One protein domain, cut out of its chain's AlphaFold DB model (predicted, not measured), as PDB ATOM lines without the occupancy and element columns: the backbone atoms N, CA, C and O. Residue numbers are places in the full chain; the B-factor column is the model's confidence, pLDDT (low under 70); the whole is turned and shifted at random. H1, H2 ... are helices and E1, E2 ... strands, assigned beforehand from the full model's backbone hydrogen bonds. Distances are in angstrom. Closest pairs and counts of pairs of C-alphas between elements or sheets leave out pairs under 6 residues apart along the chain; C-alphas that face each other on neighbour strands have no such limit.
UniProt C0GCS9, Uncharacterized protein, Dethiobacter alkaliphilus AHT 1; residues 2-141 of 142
ATOM      1  N   PHE A   2     152.325 117.328 125.591       45.97
ATOM      2  CA  PHE A   2     152.585 115.865 125.560       45.97
ATOM      3  C   PHE A   2     151.676 114.995 126.456       45.97
ATOM      4  O   PHE A   2     151.371 113.861 126.096       45.97
ATOM      5  N   ARG A   3     151.206 115.513 127.601       52.69
ATOM      6  CA  ARG A   3     150.305 114.770 128.503       52.69
ATOM      7  C   ARG A   3     148.923 114.490 127.894       52.69
ATOM      8  O   ARG A   3     148.369 113.444 128.210       52.69
ATOM      9  N   SER A   4     148.393 115.356 127.017       68.50
ATOM     10  CA  SER A   4     147.092 115.089 126.383       68.50
ATOM     11  C   SER A   4     147.220 114.028 125.295       68.50
ATOM     12  O   SER A   4     146.432 113.095 125.284       68.50
ATOM     13  N   ILE A   5     148.269 114.076 124.463       68.31
ATOM     14  CA  ILE A   5     148.482 113.090 123.388       68.31
ATOM     15  C   ILE A   5     148.638 111.679 123.946       68.31
ATOM     16  O   ILE A   5     147.994 110.757 123.458       68.31
ATOM     17  N   VAL A   6     149.434 111.497 125.004       73.81
ATOM     18  CA  VAL A   6     149.588 110.180 125.644       73.81
ATOM     19  C   VAL A   6     148.256 109.671 126.194       73.81
ATOM     20  O   VAL A   6     147.968 108.481 126.077       73.81
ATOM     21  N   GLN A   7     147.433 110.547 126.775       77.56
ATOM     22  CA  GLN A   7     146.122 110.162 127.290       77.56
ATOM     23  C   GLN A   7     145.149 109.802 126.159       77.56
ATOM     24  O   GLN A   7     144.508 108.760 126.233       77.56
ATOM     25  N   MET A   8     145.105 110.591 125.084       78.94
ATOM     26  CA  MET A   8     144.293 110.308 123.893       78.94
ATOM     27  C   MET A   8     144.707 108.989 123.241       78.94
ATOM     28  O   MET A   8     143.869 108.162 122.902       78.94
ATOM     29  N   MET A   9     146.013 108.732 123.151       79.25
ATOM     30  CA  MET A   9     146.555 107.460 122.684       79.25
ATOM     31  C   MET A   9     146.157 106.294 123.604       79.25
ATOM     32  O   MET A   9     145.754 105.241 123.114       79.25
ATOM     33  N   LYS A  10     146.204 106.460 124.930       80.44
ATOM     34  CA  LYS A  10     145.729 105.428 125.871       80.44
ATOM     35  C   LYS A  10     144.240 105.133 125.704       80.44
ATOM     36  O   LYS A  10     143.879 103.961 125.671       80.44
ATOM     37  N   ASN A  11     143.412 106.170 125.576       82.00
ATOM     38  CA  ASN A  11     141.972 106.034 125.359       82.00
ATOM     39  C   ASN A  11     141.706 105.314 124.030       82.00
ATOM     40  O   ASN A  11     141.022 104.295 124.009       82.00
ATOM     41  N   ALA A  12     142.366 105.748 122.950       81.50
ATOM     42  CA  ALA A  12     142.297 105.084 121.653       81.50
ATOM     43  C   ALA A  12     142.678 103.599 121.744       81.50
ATOM     44  O   ALA A  12     141.986 102.734 121.210       81.50
ATOM     45  N   GLY A  13     143.739 103.276 122.486       82.00
ATOM     46  CA  GLY A  13     144.207 101.906 122.697       82.00
ATOM     47  C   GLY A  13     143.155 100.928 123.233       82.00
ATOM     48  O   GLY A  13     143.325  99.729 123.035       82.00
ATOM     49  N   GLN A  14     142.074 101.406 123.860       86.06
ATOM     50  CA  GLN A  14     141.002 100.557 124.393       86.06
ATOM     51  C   GLN A  14     140.094  99.977 123.300       86.06
ATOM     52  O   GLN A  14     139.565  98.881 123.471       86.06
ATOM     53  N   PHE A  15     139.933 100.681 122.176       86.56
ATOM     54  CA  PHE A  15     139.036 100.275 121.087       86.56
ATOM     55  C   PHE A  15     139.760  99.975 119.769       86.56
ATOM     56  O   PHE A  15     139.162  99.487 118.804       86.56
ATOM     57  N   LEU A  16     141.054 100.288 119.672       88.62
ATOM     58  CA  LEU A  16     141.843  99.947 118.497       88.62
ATOM     59  C   LEU A  16     141.955  98.427 118.355       88.62
ATOM     60  O   LEU A  16     142.306  97.711 119.283       88.62
ATOM     61  N   SER A  17     141.762  97.934 117.133       86.12
ATOM     62  CA  SER A  17     141.828  96.495 116.833       86.12
ATOM     63  C   SER A  17     143.226  95.881 116.996       86.12
ATOM     64  O   SER A  17     143.389  94.679 116.821       86.12
ATOM     65  N   TYR A  18     144.248  96.698 117.261       88.00
ATOM     66  CA  TYR A  18     145.643  96.283 117.385       88.00
ATOM     67  C   TYR A  18     146.336  97.124 118.464       88.00
ATOM     68  O   TYR A  18     145.877  98.234 118.748       88.00
ATOM     69  N   PRO A  19     147.464  96.654 119.025       86.88
ATOM     70  CA  PRO A  19     148.273  97.454 119.935       86.88
ATOM     71  C   PRO A  19     148.665  98.793 119.311       86.88
ATOM     72  O   PRO A  19     149.026  98.855 118.135       86.88
ATOM     73  N   ILE A  20     148.655  99.855 120.114       84.44
ATOM     74  CA  ILE A  20     148.875 101.218 119.622       84.44
ATOM     75  C   ILE A  20     150.227 101.421 118.928       84.44
ATOM     76  O   ILE A  20     150.315 102.185 117.975       84.44
ATOM     77  N   LEU A  21     151.256 100.672 119.341       85.12
ATOM     78  CA  LEU A  21     152.590 100.675 118.726       85.12
ATOM     79  C   LEU A  21     152.580 100.240 117.250       85.12
ATOM     80  O   LEU A  21     153.543 100.492 116.535       85.12
ATOM     81  N   GLN A  22     151.509  99.586 116.788       88.12
ATOM     82  CA  GLN A  22     151.332  99.193 115.388       88.12
ATOM     83  C   GLN A  22     150.613 100.252 114.540       88.12
ATOM     84  O   GLN A  22     150.367 100.014 113.356       88.12
ATOM     85  N   TYR A  23     150.227 101.384 115.129       92.44
ATOM     86  CA  TYR A  23     149.640 102.507 114.409       92.44
ATOM     87  C   TYR A  23     150.689 103.589 114.199       92.44
ATOM     88  O   TYR A  23     151.471 103.904 115.094       92.44
ATOM     89  N   ILE A  24     150.671 104.186 113.012       92.38
ATOM     90  CA  ILE A  24     151.484 105.353 112.697       92.38
ATOM     91  C   ILE A  24     150.661 106.590 113.081       92.38
ATOM     92  O   ILE A  24     149.614 106.817 112.467       92.38
ATOM     93  N   PRO A  25     151.083 107.389 114.078       93.12
ATOM     94  CA  PRO A  25     150.446 108.668 114.346       93.12
ATOM     95  C   PRO A  25     150.741 109.630 113.196       93.12
ATOM     96  O   PRO A  25     151.897 109.844 112.824       93.12
ATOM     97  N   ILE A  26     149.689 110.208 112.626       94.50
ATOM     98  CA  ILE A  26     149.795 111.193 111.553       94.50
ATOM     99  C   ILE A  26     149.655 112.578 112.173       94.50
ATOM    100  O   ILE A  26     148.715 112.844 112.920       94.50
ATOM    101  N   SER A  27     150.615 113.455 111.886       92.75
ATOM    102  CA  SER A  27     150.589 114.826 112.399       92.75
ATOM    103  C   SER A  27     149.457 115.618 111.748       92.75
ATOM    104  O   SER A  27     149.297 115.579 110.530       92.75
ATOM    105  N   ILE A  28     148.702 116.339 112.573       94.81
ATOM    106  CA  ILE A  28     147.626 117.238 112.155       94.81
ATOM    107  C   ILE A  28     148.223 118.637 112.020       94.81
ATOM    108  O   ILE A  28     148.658 119.221 113.013       94.81
ATOM    109  N   ASN A  29     148.240 119.188 110.807       95.62
ATOM    110  CA  ASN A  29     148.570 120.595 110.601       95.62
ATOM    111  C   ASN A  29     147.280 121.409 110.461       95.62
ATOM    112  O   ASN A  29     146.741 121.535 109.364       95.62
ATOM    113  N   THR A  30     146.765 121.929 111.578       96.75
ATOM    114  CA  THR A  30     145.541 122.744 111.596       96.75
ATOM    115  C   THR A  30     145.728 124.025 110.788       96.75
ATOM    116  O   THR A  30     146.578 124.862 111.116       96.75
ATOM    117  N   LEU A  31     144.899 124.165 109.751       96.50
ATOM    118  CA  LEU A  31     144.851 125.305 108.836       96.50
ATOM    119  C   LEU A  31     143.749 126.298 109.218       96.50
ATOM    120  O   LEU A  31     143.909 127.498 109.015       96.50
ATOM    121  N   ALA A  32     142.644 125.801 109.774       96.12
ATOM    122  CA  ALA A  32     141.587 126.599 110.382       96.12
ATOM    123  C   ALA A  32     140.845 125.769 111.429       96.12
ATOM    124  O   ALA A  32     140.598 124.581 111.224       96.12
ATOM    125  N   GLN A  33     140.440 126.410 112.516       95.06
ATOM    126  CA  GLN A  33     139.524 125.827 113.486       95.06
ATOM    127  C   GLN A  33     138.535 126.899 113.931       95.06
ATOM    128  O   GLN A  33     138.928 128.028 114.233       95.06
ATOM    129  N   ASN A  34     137.252 126.549 113.925       93.81
ATOM    130  CA  ASN A  34     136.178 127.388 114.428       93.81
ATOM    131  C   ASN A  34     135.217 126.531 115.253       93.81
ATOM    132  O   ASN A  34     134.505 125.702 114.697       93.81
ATOM    133  N   ASP A  35     135.191 126.759 116.561       90.56
ATOM    134  CA  ASP A  35     134.368 126.006 117.513       90.56
ATOM    135  C   ASP A  35     132.903 126.491 117.553       90.56
ATOM    136  O   ASP A  35     132.051 125.828 118.141       90.56
ATOM    137  N   HIS A  36     132.622 127.641 116.924       89.69
ATOM    138  CA  HIS A  36     131.315 128.307 116.849       89.69
ATOM    139  C   HIS A  36     130.974 128.691 115.396       89.69
ATOM    140  O   HIS A  36     130.494 129.788 115.097       89.69
ATOM    141  N   TRP A  37     131.273 127.799 114.460       91.19
ATOM    142  CA  TRP A  37     130.903 127.914 113.062       91.19
ATOM    143  C   TRP A  37     129.378 127.907 112.893       91.19
ATOM    144  O   TRP A  37     128.686 126.932 113.196       91.19
ATOM    145  N   ALA A  38     128.853 129.014 112.365       81.88
ATOM    146  CA  ALA A  38     127.453 129.140 111.990       81.88
ATOM    147  C   ALA A  38     127.185 128.257 110.764       81.88
ATOM    148  O   ALA A  38     127.413 128.670 109.630       81.88
ATOM    149  N   ASN A  39     126.752 127.018 111.001       78.06
ATOM    150  CA  ASN A  39     126.508 126.027 109.958       78.06
ATOM    151  C   ASN A  39     125.440 126.527 108.962       78.06
ATOM    152  O   ASN A  39     124.255 126.523 109.298       78.06
ATOM    153  N   PRO A  40     125.802 126.884 107.714       78.56
ATOM    154  CA  PRO A  40     124.854 127.429 106.748       78.56
ATOM    155  C   PRO A  40     123.914 126.358 106.174       78.56
ATOM    156  O   PRO A  40     122.968 126.682 105.461       78.56
ATOM    157  N   PHE A  41     124.159 125.078 106.469       80.06
ATOM    158  CA  PHE A  41     123.394 123.947 105.952       80.06
ATOM    159  C   PHE A  41     122.575 123.226 107.032       80.06
ATOM    160  O   PHE A  41     121.941 122.221 106.713       80.06
ATOM    161  N   ASN A  42     122.591 123.697 108.290       79.19
ATOM    162  CA  ASN A  42     121.894 123.084 109.435       79.19
ATOM    163  C   ASN A  42     122.076 121.557 109.535       79.19
ATOM    164  O   ASN A  42     121.173 120.826 109.936       79.19
ATOM    165  N   GLN A  43     123.246 121.053 109.144       81.38
ATOM    166  CA  GLN A  43     123.561 119.628 109.227       81.38
ATOM    167  C   GLN A  43     123.821 119.258 110.691       81.38
ATOM    168  O   GLN A  43     124.751 119.818 111.274       81.38
ATOM    169  N   PRO A  44     123.063 118.324 111.292       84.62
ATOM    170  CA  PRO A  44     123.235 117.984 112.702       84.62
ATOM    171  C   PRO A  44     124.346 116.955 112.935       84.62
ATOM    172  O   PRO A  44     124.785 116.785 114.063       84.62
ATOM    173  N   SER A  45     124.789 116.252 111.886       91.94
ATOM    174  CA  SER A  45     125.718 115.129 112.010       91.94
ATOM    175  C   SER A  45     127.142 115.470 111.557       91.94
ATOM    176  O   SER A  45     127.320 116.294 110.648       91.94
ATOM    177  N   PRO A  46     128.155 114.794 112.123       95.31
ATOM    178  CA  PRO A  46     129.544 114.878 111.688       95.31
ATOM    179  C   PRO A  46     129.728 114.622 110.189       95.31
ATOM    180  O   PRO A  46     129.233 113.637 109.622       95.31
ATOM    181  N   GLN A  47     130.479 115.505 109.535       95.31
ATOM    182  CA  GLN A  47     130.852 115.367 108.130       95.31
ATOM    183  C   GLN A  47     132.367 115.270 107.986       95.31
ATOM    184  O   GLN A  47     133.114 115.888 108.739       95.31
ATOM    185  N   LEU A  48     132.795 114.517 106.976       97.06
ATOM    186  CA  LEU A  48     134.191 114.352 106.601       97.06
ATOM    187  C   LEU A  48     134.322 114.580 105.099       97.06
ATOM    188  O   LEU A  48     133.663 113.892 104.314       97.06
ATOM    189  N   PHE A  49     135.198 115.505 104.722       96.69
ATOM    190  CA  PHE A  49     135.577 115.778 103.341       96.69
ATOM    191  C   PHE A  49     137.095 115.713 103.192       96.69
ATOM    192  O   PHE A  49     137.835 116.057 104.116       96.69
ATOM    193  N   LEU A  50     137.545 115.276 102.018       96.62
ATOM    194  CA  LEU A  50     138.955 115.168 101.658       96.62
ATOM    195  C   LEU A  50     139.198 115.865 100.327       96.62
ATOM    196  O   LEU A  50     138.423 115.685  99.388       96.62
ATOM    197  N   PHE A  51     140.298 116.605 100.245       95.88
ATOM    198  CA  PHE A  51     140.708 117.326  99.044       95.88
ATOM    199  C   PHE A  51     142.182 117.048  98.761       95.88
ATOM    200  O   PHE A  51     142.998 116.987  99.681       95.88
ATOM    201  N   GLN A  52     142.505 116.837  97.487       93.00
ATOM    202  CA  GLN A  52     143.864 116.512  97.038       93.00
ATOM    203  C   GLN A  52     144.634 117.739  96.547       93.00
ATOM    204  O   GLN A  52     145.860 117.698  96.477       93.00
ATOM    205  N   ASP A  53     143.910 118.797  96.207       92.56
ATOM    206  CA  ASP A  53     144.424 120.049  95.684       92.56
ATOM    207  C   ASP A  53     143.805 121.234  96.436       92.56
ATOM    208  O   ASP A  53     142.740 121.142  97.061       92.56
ATOM    209  N   GLU A  54     144.537 122.344  96.424       93.25
ATOM    210  CA  GLU A  54     144.179 123.537  97.181       93.25
ATOM    211  C   GLU A  54     142.954 124.245  96.590       93.25
ATOM    212  O   GLU A  54     142.156 124.808  97.340       93.25
ATOM    213  N   ASP A  55     142.746 124.174  95.275       94.00
ATOM    214  CA  ASP A  55     141.618 124.819  94.600       94.00
ATOM    215  C   ASP A  55     140.280 124.182  95.001       94.00
ATOM    216  O   ASP A  55     139.309 124.884  95.312       94.00
ATOM    217  N   ALA A  56     140.231 122.850  95.075       94.75
ATOM    218  CA  ALA A  56     139.083 122.102  95.568       94.75
ATOM    219  C   ALA A  56     138.810 122.406  97.047       94.75
ATOM    220  O   ALA A  56     137.654 122.632  97.425       94.75
ATOM    221  N   LEU A  57     139.864 122.481  97.874       96.44
ATOM    222  CA  LEU A  57     139.745 122.907  99.270       96.44
ATOM    223  C   LEU A  57     139.147 124.317  99.349       96.44
ATOM    224  O   LEU A  57     138.134 124.515 100.016       96.44
ATOM    225  N   ARG A  58     139.726 125.298  98.650       95.31
ATOM    226  CA  ARG A  58     139.265 126.695  98.654       95.31
ATOM    227  C   ARG A  58     137.818 126.821  98.193       95.31
ATOM    228  O   ARG A  58     137.035 127.531  98.823       95.31
ATOM    229  N   SER A  59     137.437 126.084  97.154       95.69
ATOM    230  CA  SER A  59     136.058 126.036  96.659       95.69
ATOM    231  C   SER A  59     135.086 125.533  97.731       95.69
ATOM    232  O   SER A  59     134.025 126.125  97.941       95.69
ATOM    233  N   ALA A  60     135.458 124.476  98.458       95.25
ATOM    234  CA  ALA A  60     134.658 123.965  99.564       95.25
ATOM    235  C   ALA A  60     134.591 124.957 100.734       95.25
ATOM    236  O   ALA A  60     133.507 125.227 101.247       95.25
ATOM    237  N   LEU A  61     135.718 125.549 101.131       95.12
ATOM    238  CA  LEU A  61     135.771 126.515 102.229       95.12
ATOM    239  C   LEU A  61     134.917 127.754 101.950       95.12
ATOM    240  O   LEU A  61     134.190 128.192 102.838       95.12
ATOM    241  N   ASN A  62     134.911 128.249 100.710       94.25
ATOM    242  CA  ASN A  62     134.025 129.336 100.290       94.25
ATOM    243  C   ASN A  62     132.548 128.953 100.446       94.25
ATOM    244  O   ASN A  62     131.762 129.730 100.985       94.25
ATOM    245  N   ARG A  63     132.171 127.732 100.041       92.94
ATOM    246  CA  ARG A  63     130.807 127.211 100.221       92.94
ATOM    247  C   ARG A  63     130.407 127.126 101.696       92.94
ATOM    248  O   ARG A  63     129.253 127.390 102.022       92.94
ATOM    249  N   PHE A  64     131.332 126.741 102.571       92.94
ATOM    250  CA  PHE A  64     131.090 126.631 104.013       92.94
ATOM    251  C   PHE A  64     131.349 127.935 104.781       92.94
ATOM    252  O   PHE A  64     131.157 127.957 105.992       92.94
ATOM    253  N   GLN A  65     131.754 129.012 104.097       93.31
ATOM    254  CA  GLN A  65     132.107 130.302 104.699       93.31
ATOM    255  C   GLN A  65     133.204 130.185 105.777       93.31
ATOM    256  O   GLN A  65     133.174 130.869 106.799       93.31
ATOM    257  N   ILE A  66     134.183 129.302 105.556       94.19
ATOM    258  CA  ILE A  66     135.318 129.079 106.461       94.19
ATOM    259  C   ILE A  66     136.548 129.796 105.903       94.19
ATOM    260  O   ILE A  66     136.897 129.629 104.736       94.19
ATOM    261  N   GLN A  67     137.236 130.565 106.744       93.12
ATOM    262  CA  GLN A  67     138.482 131.238 106.379       93.12
ATOM    263  C   GLN A  67     139.690 130.472 106.918       93.12
ATOM    264  O   GLN A  67     139.703 130.035 108.070       93.12
ATOM    265  N   LEU A  68     140.716 130.324 106.079       94.06
ATOM    266  CA  LEU A  68     141.994 129.750 106.486       94.06
ATOM    267  C   LEU A  68     142.772 130.725 107.368       94.06
ATOM    268  O   LEU A  68     142.868 131.909 107.060       94.06
ATOM    269  N   GLN A  69     143.362 130.206 108.442       94.44
ATOM    270  CA  GLN A  69     144.267 130.944 109.328       94.44
ATOM    271  C   GLN A  69     145.736 130.742 108.930       94.44
ATOM    272  O   GLN A  69     146.599 131.521 109.328       94.44
ATOM    273  N   LYS A  70     146.033 129.686 108.161       93.12
ATOM    274  CA  LYS A  70     147.373 129.354 107.665       93.12
ATOM    275  C   LYS A  70     147.328 128.908 106.210       93.12
ATOM    276  O   LYS A  70     146.330 128.346 105.757       93.12
ATOM    277  N   THR A  71     148.440 129.108 105.511       91.31
ATOM    278  CA  THR A  71     148.629 128.602 104.149       91.31
ATOM    279  C   THR A  71     148.665 127.068 104.154       91.31
ATOM    280  O   THR A  71     149.406 126.492 104.959       91.31
ATOM    281  N   PRO A  72     147.876 126.399 103.296       91.75
ATOM    282  CA  PRO A  72     147.944 124.953 103.129       91.75
ATOM    283  C   PRO A  72     149.333 124.514 102.625       91.75
ATOM    284  O   PRO A  72     149.895 125.181 101.760       91.75
ATOM    285  N   PRO A  73     149.932 123.440 103.170       91.75
ATOM    286  CA  PRO A  73     151.191 122.907 102.658       91.75
ATOM    287  C   PRO A  73     150.987 122.153 101.336       91.75
ATOM    288  O   PRO A  73     150.130 121.274 101.246       91.75
ATOM    289  N   ASP A  74     151.836 122.441 100.350       88.31
ATOM    290  CA  ASP A  74     151.804 121.782  99.045       88.31
ATOM    291  C   ASP A  74     152.006 120.266  99.142       88.31
ATOM    292  O   ASP A  74     152.881 119.762  99.852       88.31
ATOM    293  N   GLY A  75     151.228 119.528  98.349       86.62
ATOM    294  CA  GLY A  75     151.383 118.084  98.193       86.62
ATOM    295  C   GLY A  75     150.850 117.244  99.356       86.62
ATOM    296  O   GLY A  75     150.958 116.017  99.288       86.62
ATOM    297  N   ASP A  76     150.246 117.853 100.376       93.94
ATOM    298  CA  ASP A  76     149.532 117.149 101.442       93.94
ATOM    299  C   ASP A  76     148.084 116.814 101.043       93.94
ATOM    300  O   ASP A  76     147.589 117.191  99.981       93.94
ATOM    301  N   LEU A  77     147.410 116.024 101.879       95.69
ATOM    302  CA  LEU A  77     145.974 115.784 101.778       95.69
ATOM    303  C   LEU A  77     145.251 116.723 102.744       95.69
ATOM    304  O   LEU A  77     145.569 116.753 103.935       95.69
ATOM    305  N   TYR A  78     144.254 117.449 102.251       97.12
ATOM    306  CA  TYR A  78     143.464 118.359 103.070       97.12
ATOM    307  C   TYR A  78     142.206 117.670 103.577       97.12
ATOM    308  O   TYR A  78     141.506 116.984 102.830       97.12
ATOM    309  N   VAL A  79     141.906 117.880 104.851       97.75
ATOM    310  CA  VAL A  79     140.771 117.291 105.548       97.75
ATOM    311  C   VAL A  79     139.907 118.410 106.107       97.75
ATOM    312  O   VAL A  79     140.410 119.320 106.767       97.75
ATOM    313  N   LEU A  80     138.604 118.334 105.852       97.38
ATOM    314  CA  LEU A  80     137.600 119.188 106.477       97.38
ATOM    315  C   LEU A  80     136.636 118.312 107.274       97.38
ATOM    316  O   LEU A  80     135.923 117.478 106.709       97.38
ATOM    317  N   CYS A  81     136.598 118.555 108.577       96.94
ATOM    318  CA  CYS A  81     135.636 117.980 109.501       96.94
ATOM    319  C   CYS A  81     134.611 119.054 109.887       96.94
ATOM    320  O   CYS A  81     134.995 120.145 110.309       96.94
ATOM    321  N   LEU A  82     133.319 118.748 109.747       96.00
ATOM    322  CA  LEU A  82     132.222 119.591 110.246       96.00
ATOM    323  C   LEU A  82     131.511 118.877 111.388       96.00
ATOM    324  O   LEU A  82     131.330 117.659 111.325       96.00
ATOM    325  N   ASN A  83     131.065 119.642 112.380       95.56
ATOM    326  CA  ASN A  83     130.451 119.161 113.617       95.56
ATOM    327  C   ASN A  83     131.317 118.139 114.375       95.56
ATOM    328  O   ASN A  83     130.798 117.234 115.027       95.56
ATOM    329  N   PHE A  84     132.636 118.236 114.232       95.62
ATOM    330  CA  PHE A  84     133.569 117.270 114.789       95.62
ATOM    331  C   PHE A  84     134.929 117.913 115.057       95.62
ATOM    332  O   PHE A  84     135.603 118.376 114.127       95.62
ATOM    333  N   GLN A  85     135.357 117.887 116.316       94.31
ATOM    334  CA  GLN A  85     136.679 118.336 116.721       94.31
ATOM    335  C   GLN A  85     137.648 117.157 116.658       94.31
ATOM    336  O   GLN A  85     137.591 116.229 117.453       94.31
ATOM    337  N   THR A  86     138.555 117.193 115.682       95.56
ATOM    338  CA  THR A  86     139.613 116.180 115.556       95.56
ATOM    339  C   THR A  86     140.734 116.417 116.560       95.56
ATOM    340  O   THR A  86     141.264 117.524 116.640       95.56
ATOM    341  N   GLU A  87     141.154 115.351 117.234       93.94
ATOM    342  CA  GLU A  87     142.219 115.378 118.236       93.94
ATOM    343  C   GLU A  87     143.429 114.516 117.847       93.94
ATOM    344  O   GLU A  87     144.576 114.858 118.145       93.94
ATOM    345  N   LEU A  88     143.186 113.390 117.170       94.38
ATOM    346  CA  LEU A  88     144.212 112.407 116.845       94.38
ATOM    347  C   LEU A  88     143.944 111.763 115.484       94.38
ATOM    348  O   LEU A  88     142.819 111.388 115.170       94.38
ATOM    349  N   VAL A  89     144.997 111.562 114.690       96.12
ATOM    350  CA  VAL A  89     144.922 110.779 113.452       96.12
ATOM    351  C   VAL A  89     145.882 109.601 113.536       96.12
ATOM    352  O   VAL A  89     147.080 109.767 113.763       96.12
ATOM    353  N   LEU A  90     145.354 108.394 113.345       95.50
ATOM    354  CA  LEU A  90     146.109 107.146 113.368       95.50
ATOM    355  C   LEU A  90     145.959 106.413 112.045       95.50
ATOM    356  O   LEU A  90     144.851 106.140 111.589       95.50
ATOM    357  N   PHE A  91     147.077 106.011 111.462       95.06
ATOM    358  CA  PHE A  91     147.094 105.219 110.248       95.06
ATOM    359  C   PHE A  91     147.548 103.789 110.525       95.06
ATOM    360  O   PHE A  91     148.536 103.552 111.223       95.06
ATOM    361  N   ARG A  92     146.847 102.823 109.930       93.12
ATOM    362  CA  ARG A  92     147.308 101.438 109.849       93.12
ATOM    363  C   ARG A  92     146.791 100.769 108.584       93.12
ATOM    364  O   ARG A  92     145.588 100.744 108.331       93.12
ATOM    365  N   TYR A  93     147.708 100.140 107.852       89.75
ATOM    366  CA  TYR A  93     147.450  99.370 106.634       89.75
ATOM    367  C   TYR A  93     146.763 100.173 105.519       89.75
ATOM    368  O   TYR A  93     147.454 100.746 104.685       89.75
ATOM    369  N   LEU A  94     145.430 100.215 105.494       92.94
ATOM    370  CA  LEU A  94     144.631 100.955 104.508       92.94
ATOM    371  C   LEU A  94     143.639 101.919 105.161       92.94
ATOM    372  O   LEU A  94     142.819 102.508 104.465       92.94
ATOM    373  N   THR A  95     143.704 102.076 106.484       94.88
ATOM    374  CA  THR A  95     142.725 102.847 107.240       94.88
ATOM    375  C   THR A  95     143.397 103.988 107.982       94.88
ATOM    376  O   THR A  95     144.280 103.773 108.814       94.88
ATOM    377  N   CYS A  96     142.925 105.196 107.707       96.12
ATOM    378  CA  CYS A  96     143.183 106.401 108.468       96.12
ATOM    379  C   CYS A  96     142.000 106.637 109.422       96.12
ATOM    380  O   CYS A  96     140.867 106.872 108.996       96.12
ATOM    381  N   LYS A  97     142.249 106.502 110.722       96.88
ATOM    382  CA  LYS A  97     141.289 106.761 111.794       96.88
ATOM    383  C   LYS A  97     141.494 108.189 112.281       96.88
ATOM    384  O   LYS A  97     142.559 108.502 112.802       96.88
ATOM    385  N   ILE A  98     140.479 109.018 112.113       97.38
ATOM    386  CA  ILE A  98     140.402 110.382 112.625       97.38
ATOM    387  C   ILE A  98     139.554 110.303 113.895       97.38
ATOM    388  O   ILE A  98     138.387 109.920 113.831       97.38
ATOM    389  N   ILE A  99     140.170 110.573 115.039       96.69
ATOM    390  CA  ILE A  99     139.607 110.380 116.377       96.69
ATOM    391  C   ILE A  99     139.423 111.746 117.037       96.69
ATOM    392  O   ILE A  99     140.267 112.636 116.875       96.69
ATOM    393  N   GLY A 100     138.318 111.907 117.753       95.31
ATOM    394  CA  GLY A 100     137.975 113.128 118.470       95.31
ATOM    395  C   GLY A 100     136.541 113.093 118.979       95.31
ATOM    396  O   GLY A 100     136.034 112.021 119.313       95.31
ATOM    397  N   GLU A 101     135.883 114.249 119.012       94.94
ATOM    398  CA  GLU A 101     134.564 114.407 119.636       94.94
ATOM    399  C   GLU A 101     133.559 115.082 118.698       94.94
ATOM    400  O   GLU A 101     133.897 115.981 117.919       94.94
ATOM    401  N   GLU A 102     132.300 114.641 118.770       94.50
ATOM    402  CA  GLU A 102     131.191 115.354 118.141       94.50
ATOM    403  C   GLU A 102     131.018 116.716 118.815       94.50
ATOM    404  O   GLU A 102     130.778 116.809 120.016       94.50
ATOM    405  N   GLN A 103     131.100 117.787 118.029       93.44
ATOM    406  CA  GLN A 103     130.884 119.141 118.526       93.44
ATOM    407  C   GLN A 103     130.061 119.910 117.507       93.44
ATOM    408  O   GLN A 103     130.584 120.387 116.499       93.44
ATOM    409  N   LEU A 104     128.758 120.016 117.754       92.38
ATOM    410  CA  LEU A 104     127.837 120.706 116.858       92.38
ATOM    411  C   LEU A 104     128.253 122.171 116.668       92.38
ATOM    412  O   LEU A 104     128.551 122.866 117.635       92.38
ATOM    413  N   GLY A 105     128.256 122.634 115.418       92.25
ATOM    414  CA  GLY A 105     128.690 123.993 115.096       92.25
ATOM    415  C   GLY A 105     130.207 124.173 115.144       92.25
ATOM    416  O   GLY A 105     130.671 125.301 115.190       92.25
ATOM    417  N   SER A 106     130.995 123.098 115.109       94.38
ATOM    418  CA  SER A 106     132.443 123.189 114.901       94.38
ATOM    419  C   SER A 106     132.836 122.936 113.444       94.38
ATOM    420  O   SER A 106     132.162 122.212 112.705       94.38
ATOM    421  N   ALA A 107     133.965 123.506 113.037       96.00
ATOM    422  CA  ALA A 107     134.653 123.177 111.801       96.00
ATOM    423  C   ALA A 107     136.163 123.102 112.050       96.00
ATOM    424  O   ALA A 107     136.761 124.043 112.575       96.00
ATOM    425  N   HIS A 108     136.789 122.000 111.638       97.19
ATOM    426  CA  HIS A 108     138.234 121.803 111.727       97.19
ATOM    427  C   HIS A 108     138.784 121.461 110.339       97.19
ATOM    428  O   HIS A 108     138.427 120.448 109.737       97.19
ATOM    429  N   VAL A 109     139.658 122.330 109.833       97.88
ATOM    430  CA  VAL A 109     140.404 122.161 108.584       97.88
ATOM    431  C   VAL A 109     141.857 121.884 108.919       97.88
ATOM    432  O   VAL A 109     142.506 122.686 109.596       97.88
ATOM    433  N   PHE A 110     142.396 120.786 108.412       97.81
ATOM    434  CA  PHE A 110     143.794 120.437 108.628       97.81
ATOM    435  C   PHE A 110     144.398 119.715 107.427       97.81
ATOM    436  O   PHE A 110     143.696 119.099 106.630       97.81
ATOM    437  N   ALA A 111     145.718 119.791 107.308       97.31
ATOM    438  CA  ALA A 111     146.489 119.004 106.360       97.31
ATOM    439  C   ALA A 111     147.119 117.791 107.054       97.31
ATOM    440  O   ALA A 111     147.524 117.869 108.222       97.31
ATOM    441  N   ILE A 112     147.211 116.683 106.322       95.94
ATOM    442  CA  ILE A 112     147.974 115.498 106.706       95.94
ATOM    443  C   ILE A 112     148.910 115.078 105.578       95.94
ATOM    444  O   ILE A 112     148.549 115.092 104.399       95.94
ATOM    445  N   THR A 113     150.103 114.622 105.950       93.12
ATOM    446  CA  THR A 113     151.089 114.190 104.960       93.12
ATOM    447  C   THR A 113     150.726 112.857 104.316       93.12
ATOM    448  O   THR A 113     150.395 111.878 104.990       93.12
ATOM    449  N   LYS A 114     150.869 112.790 102.987       91.06
ATOM    450  CA  LYS A 114     150.698 111.553 102.209       91.06
ATOM    451  C   LYS A 114     151.874 110.579 102.345       91.06
ATOM    452  O   LYS A 114     151.751 109.424 101.950       91.06
ATOM    453  N   LYS A 115     152.996 110.999 102.948       90.62
ATOM    454  CA  LYS A 115     154.246 110.218 103.041       90.62
ATOM    455  C   LYS A 115     154.070 108.825 103.655       90.62
ATOM    456  O   LYS A 115     154.803 107.903 103.308       90.62
ATOM    457  N   TYR A 116     153.118 108.664 104.571       87.12
ATOM    458  CA  TYR A 116     152.875 107.397 105.265       87.12
ATOM    459  C   TYR A 116     151.915 106.464 104.525       87.12
ATOM    460  O   TYR A 116     151.683 105.351 104.988       87.12
ATOM    461  N   PHE A 117     151.345 106.900 103.401       91.69
ATOM    462  CA  PHE A 117     150.288 106.192 102.693       91.69
ATOM    463  C   PHE A 117     150.850 105.392 101.511       91.69
ATOM    464  O   PHE A 117     151.143 105.962 100.459       91.69
ATOM    465  N   PRO A 118     150.976 104.056 101.644       84.62
ATOM    466  CA  PRO A 118     151.658 103.222 100.658       84.62
ATOM    467  C   PRO A 118     150.793 102.904  99.432       84.62
ATOM    468  O   PRO A 118     151.270 102.293  98.478       84.62
ATOM    469  N   ARG A 119     149.497 103.235  99.463       89.31
ATOM    470  CA  ARG A 119     148.522 102.887  98.424       89.31
ATOM    471  C   ARG A 119     147.746 104.114  97.984       89.31
ATOM    472  O   ARG A 119     147.570 105.057  98.748       89.31
ATOM    473  N   ARG A 120     147.231 104.044  96.753       89.56
ATOM    474  CA  ARG A 120     146.443 105.124  96.160       89.56
ATOM    475  C   ARG A 120     145.053 105.275  96.744       89.56
ATOM    476  O   ARG A 120     144.546 106.380  96.742       89.56
ATOM    477  N   SER A 121     144.450 104.187  97.211       93.50
ATOM    478  CA  SER A 121     143.110 104.188  97.788       93.50
ATOM    479  C   SER A 121     143.187 103.831  99.263       93.50
ATOM    480  O   SER A 121     143.800 102.820  99.614       93.50
ATOM    481  N   LEU A 122     142.584 104.668 100.103       95.44
ATOM    482  CA  LEU A 122     142.533 104.500 101.551       95.44
ATOM    483  C   LEU A 122     141.113 104.699 102.078       95.44
ATOM    484  O   LEU A 122     140.319 105.461 101.523       95.44
ATOM    485  N   HIS A 123     140.824 104.044 103.199       96.75
ATOM    486  CA  HIS A 123     139.641 104.294 104.001       96.75
ATOM    487  C   HIS A 123     139.934 105.371 105.047       96.75
ATOM    488  O   HIS A 123     140.870 105.232 105.832       96.75
ATOM    489  N   PHE A 124     139.102 106.403 105.112       97.38
ATOM    490  CA  PHE A 124     139.136 107.417 106.159       97.38
ATOM    491  C   PHE A 124     137.872 107.299 106.994       97.38
ATOM    492  O   PHE A 124     136.775 107.251 106.438       97.38
ATOM    493  N   GLY A 125     138.007 107.236 108.315       97.25
ATOM    494  CA  GLY A 125     136.864 107.137 109.219       97.25
ATOM    495  C   GLY A 125     136.941 108.129 110.367       97.25
ATOM    496  O   GLY A 125     138.015 108.300 110.937       97.25
ATOM    497  N   LEU A 126     135.798 108.731 110.704       97.25
ATOM    498  CA  LEU A 126     135.601 109.484 111.941       97.25
ATOM    499  C   LEU A 126     135.196 108.518 113.054       97.25
ATOM    500  O   LEU A 126     134.261 107.726 112.876       97.25
ATOM    501  N   PHE A 127     135.891 108.595 114.179       96.44
ATOM    502  CA  PHE A 127     135.648 107.792 115.369       96.44
ATOM    503  C   PHE A 127     135.574 108.701 116.591       96.44
ATOM    504  O   PHE A 127     136.385 109.613 116.722       96.44
ATOM    505  N   GLU A 128     134.643 108.426 117.493       94.44
ATOM    506  CA  GLU A 128     134.668 109.040 118.817       94.44
ATOM    507  C   GLU A 128     135.781 108.460 119.691       94.44
ATOM    508  O   GLU A 128     136.356 107.404 119.404       94.44
ATOM    509  N   ASN A 129     136.045 109.151 120.797       89.94
ATOM    510  CA  ASN A 129     136.987 108.741 121.832       89.94
ATOM    511  C   ASN A 129     136.642 107.398 122.513       89.94
ATOM    512  O   ASN A 129     137.516 106.807 123.146       89.94
ATOM    513  N   ASP A 130     135.420 106.878 122.352       88.81
ATOM    514  CA  ASP A 130     134.998 105.542 122.806       88.81
ATOM    515  C   ASP A 130     135.135 104.447 121.723       88.81
ATOM    516  O   ASP A 130     134.904 103.263 121.978       88.81
ATOM    517  N   GLY A 131     135.528 104.826 120.503       89.50
ATOM    518  CA  GLY A 131     135.679 103.935 119.359       89.50
ATOM    519  C   GLY A 131     134.448 103.790 118.472       89.50
ATOM    520  O   GLY A 131     134.528 103.091 117.451       89.50
ATOM    521  N   ARG A 132     133.331 104.455 118.789       94.19
ATOM    522  CA  ARG A 132     132.141 104.487 117.936       94.19
ATOM    523  C   ARG A 132     132.485 105.126 116.595       94.19
ATOM    524  O   ARG A 132     132.958 106.257 116.516       94.19
ATOM    525  N   LYS A 133     132.254 104.395 115.502       95.50
ATOM    526  CA  LYS A 133     132.445 104.919 114.144       95.50
ATOM    527  C   LYS A 133     131.250 105.786 113.758       95.50
ATOM    528  O   LYS A 133     130.138 105.279 113.655       95.50
ATOM    529  N   LEU A 134     131.507 107.054 113.460       95.81
ATOM    530  CA  LEU A 134     130.482 108.025 113.070       95.81
ATOM    531  C   LEU A 134     130.304 108.080 111.556       95.81
ATOM    532  O   LEU A 134     129.193 108.149 111.034       95.81
ATOM    533  N   ARG A 135     131.423 108.045 110.828       95.94
ATOM    534  CA  ARG A 135     131.435 108.177 109.372       95.94
ATOM    535  C   ARG A 135     132.651 107.503 108.766       95.94
ATOM    536  O   ARG A 135     133.649 107.270 109.439       95.94
ATOM    537  N   GLY A 136     132.590 107.207 107.472       95.62
ATOM    538  CA  GLY A 136     133.795 106.929 106.712       95.62
ATOM    539  C   GLY A 136     133.591 107.028 105.211       95.62
ATOM    540  O   GLY A 136     132.473 106.905 104.718       95.62
ATOM    541  N   ILE A 137     134.692 107.254 104.511       96.69
ATOM    542  CA  ILE A 137     134.763 107.404 103.061       96.69
ATOM    543  C   ILE A 137     135.976 106.641 102.533       96.69
ATOM    544  O   ILE A 137     136.970 106.470 103.238       96.69
ATOM    545  N   ASN A 138     135.885 106.158 101.298       95.31
ATOM    546  CA  ASN A 138     137.028 105.610 100.575       95.31
ATOM    547  C   ASN A 138     137.469 106.655  99.560       95.31
ATOM    548  O   ASN A 138     136.633 107.153  98.809       95.31
ATOM    549  N   GLN A 139     138.755 106.983  99.545       92.94
ATOM    550  CA  GLN A 139     139.274 108.067  98.724       92.94
ATOM    551  C   GLN A 139     140.541 107.630  97.995       92.94
ATOM    552  O   GLN A 139     141.430 107.015  98.588       92.94
ATOM    553  N   VAL A 140     140.616 107.991  96.713       92.38
ATOM    554  CA  VAL A 140     141.856 107.952  95.931       92.38
ATOM    555  C   VAL A 140     142.640 109.238  96.212       92.38
ATOM    556  O   VAL A 140     142.039 110.310  96.183       92.38
ATOM    557  N   ILE A 141     143.929 109.126  96.543       88.50
ATOM    558  CA  ILE A 141     144.773 110.216  97.085       88.50
ATOM    559  C   ILE A 141     146.025 110.548  96.234       88.50
ATOM    560  O   ILE A 141     146.909 111.272  96.707       88.50
TER     561      ILE A 141
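AT A GLANCE: This is residues 2 to 141 of the 142 residues of an uncharacterized protein of Dethiobacter alkaliphilus AHT 1 (UniProt C0GCS9). One twisted sheet folds back on itself into a small, incompletely closed barrel: its long hairpin E4 and E5 bends sharply, and E3, beside one part of E4, comes near E7 of the hairpin E6 and E7. H1 packs on one face of the sheet and H2 on the opposite face. The printed part has 140 residues with two named helices and seven named strands, of the mixed class, helices and strands; along the chain H1 comes first, then three strands, then H2, then four strands; the sheet is branched, and its neighbour pairs are antiparallel but for E5 and E6, which are parallel. The whole is compact, with a radius of gyration of the C-alphas of 14.4 A and spans of 40 by 30 by 28 A.

IN THESE COORDINATES: Find C-alpha 2 at (152.585, 115.865, 125.560); from there H1 runs through residues 2 to 12, 15.4 A long. Read on to E1, residues 24 to 26, 6.2 A, and E2, residues 29 to 34, 14.6 A. E3 takes residues 47 to 51, 13.5 A, and H2 residues 54 to 64, 15.1 A. E4, residues 77 to 92, spans 16.5 A and bends by 142 degrees at residue 80; E5, residues 95 to 112, spans 13.7 A and bends by 165 degrees at residue 109. E6, residues 121 to 128, spans 23.2 A; E7, residues 133 to 140, spans 20.7 A to C-alpha 140 at (141.856, 107.952, 95.931).

HOW THE PARTS SIT: Start at the hairpin E4 and E5, antiparallel, where N 79 and O 110 are 2.8 A apart. On the other side of E4 look for E1 beside residues 89 to 91, N 24 to O 91 at 2.9 A, and E3 beside residues 78 to 82, N 49 to O 80 at 2.9 A; both are antiparallel to E4. Beside E5, E2 is antiparallel, N 31 to O 109 at 2.8 A, and E6 parallel, N 98 to O 125 at 2.8 A. E6 and E7 form an antiparallel hairpin, N 124 to O 137 at 2.8 A. The closest C-alphas of E3 and E7, Leu 48 and Arg 135, are 7.3 A apart. H1 is on the sheet at a height of 9.0 A and runs across the strands, 82 degrees to E4 on the local plane; its closest C-alphas to E4 are Met 8 and Leu 88, 7.4 A. H2, on the opposite face at a height of 9.6 A, runs along E4, 4 degrees on the local plane, with Leu 57 and Tyr 78 the closest C-alphas, 7.0 A. In H1 and H2 every O i to N i+4 pair is within hydrogen-bond range.

THE WHOLE: Look for the two C-alphas farthest apart at Leu 21 and Pro 40, 40.4 A. The printed part has no cut; the links H1 to E1, E2 to E3 and H2 to E4 are long. The mean pLDDT of the printed part is 91.1, and residues 2 to 5 are under 70.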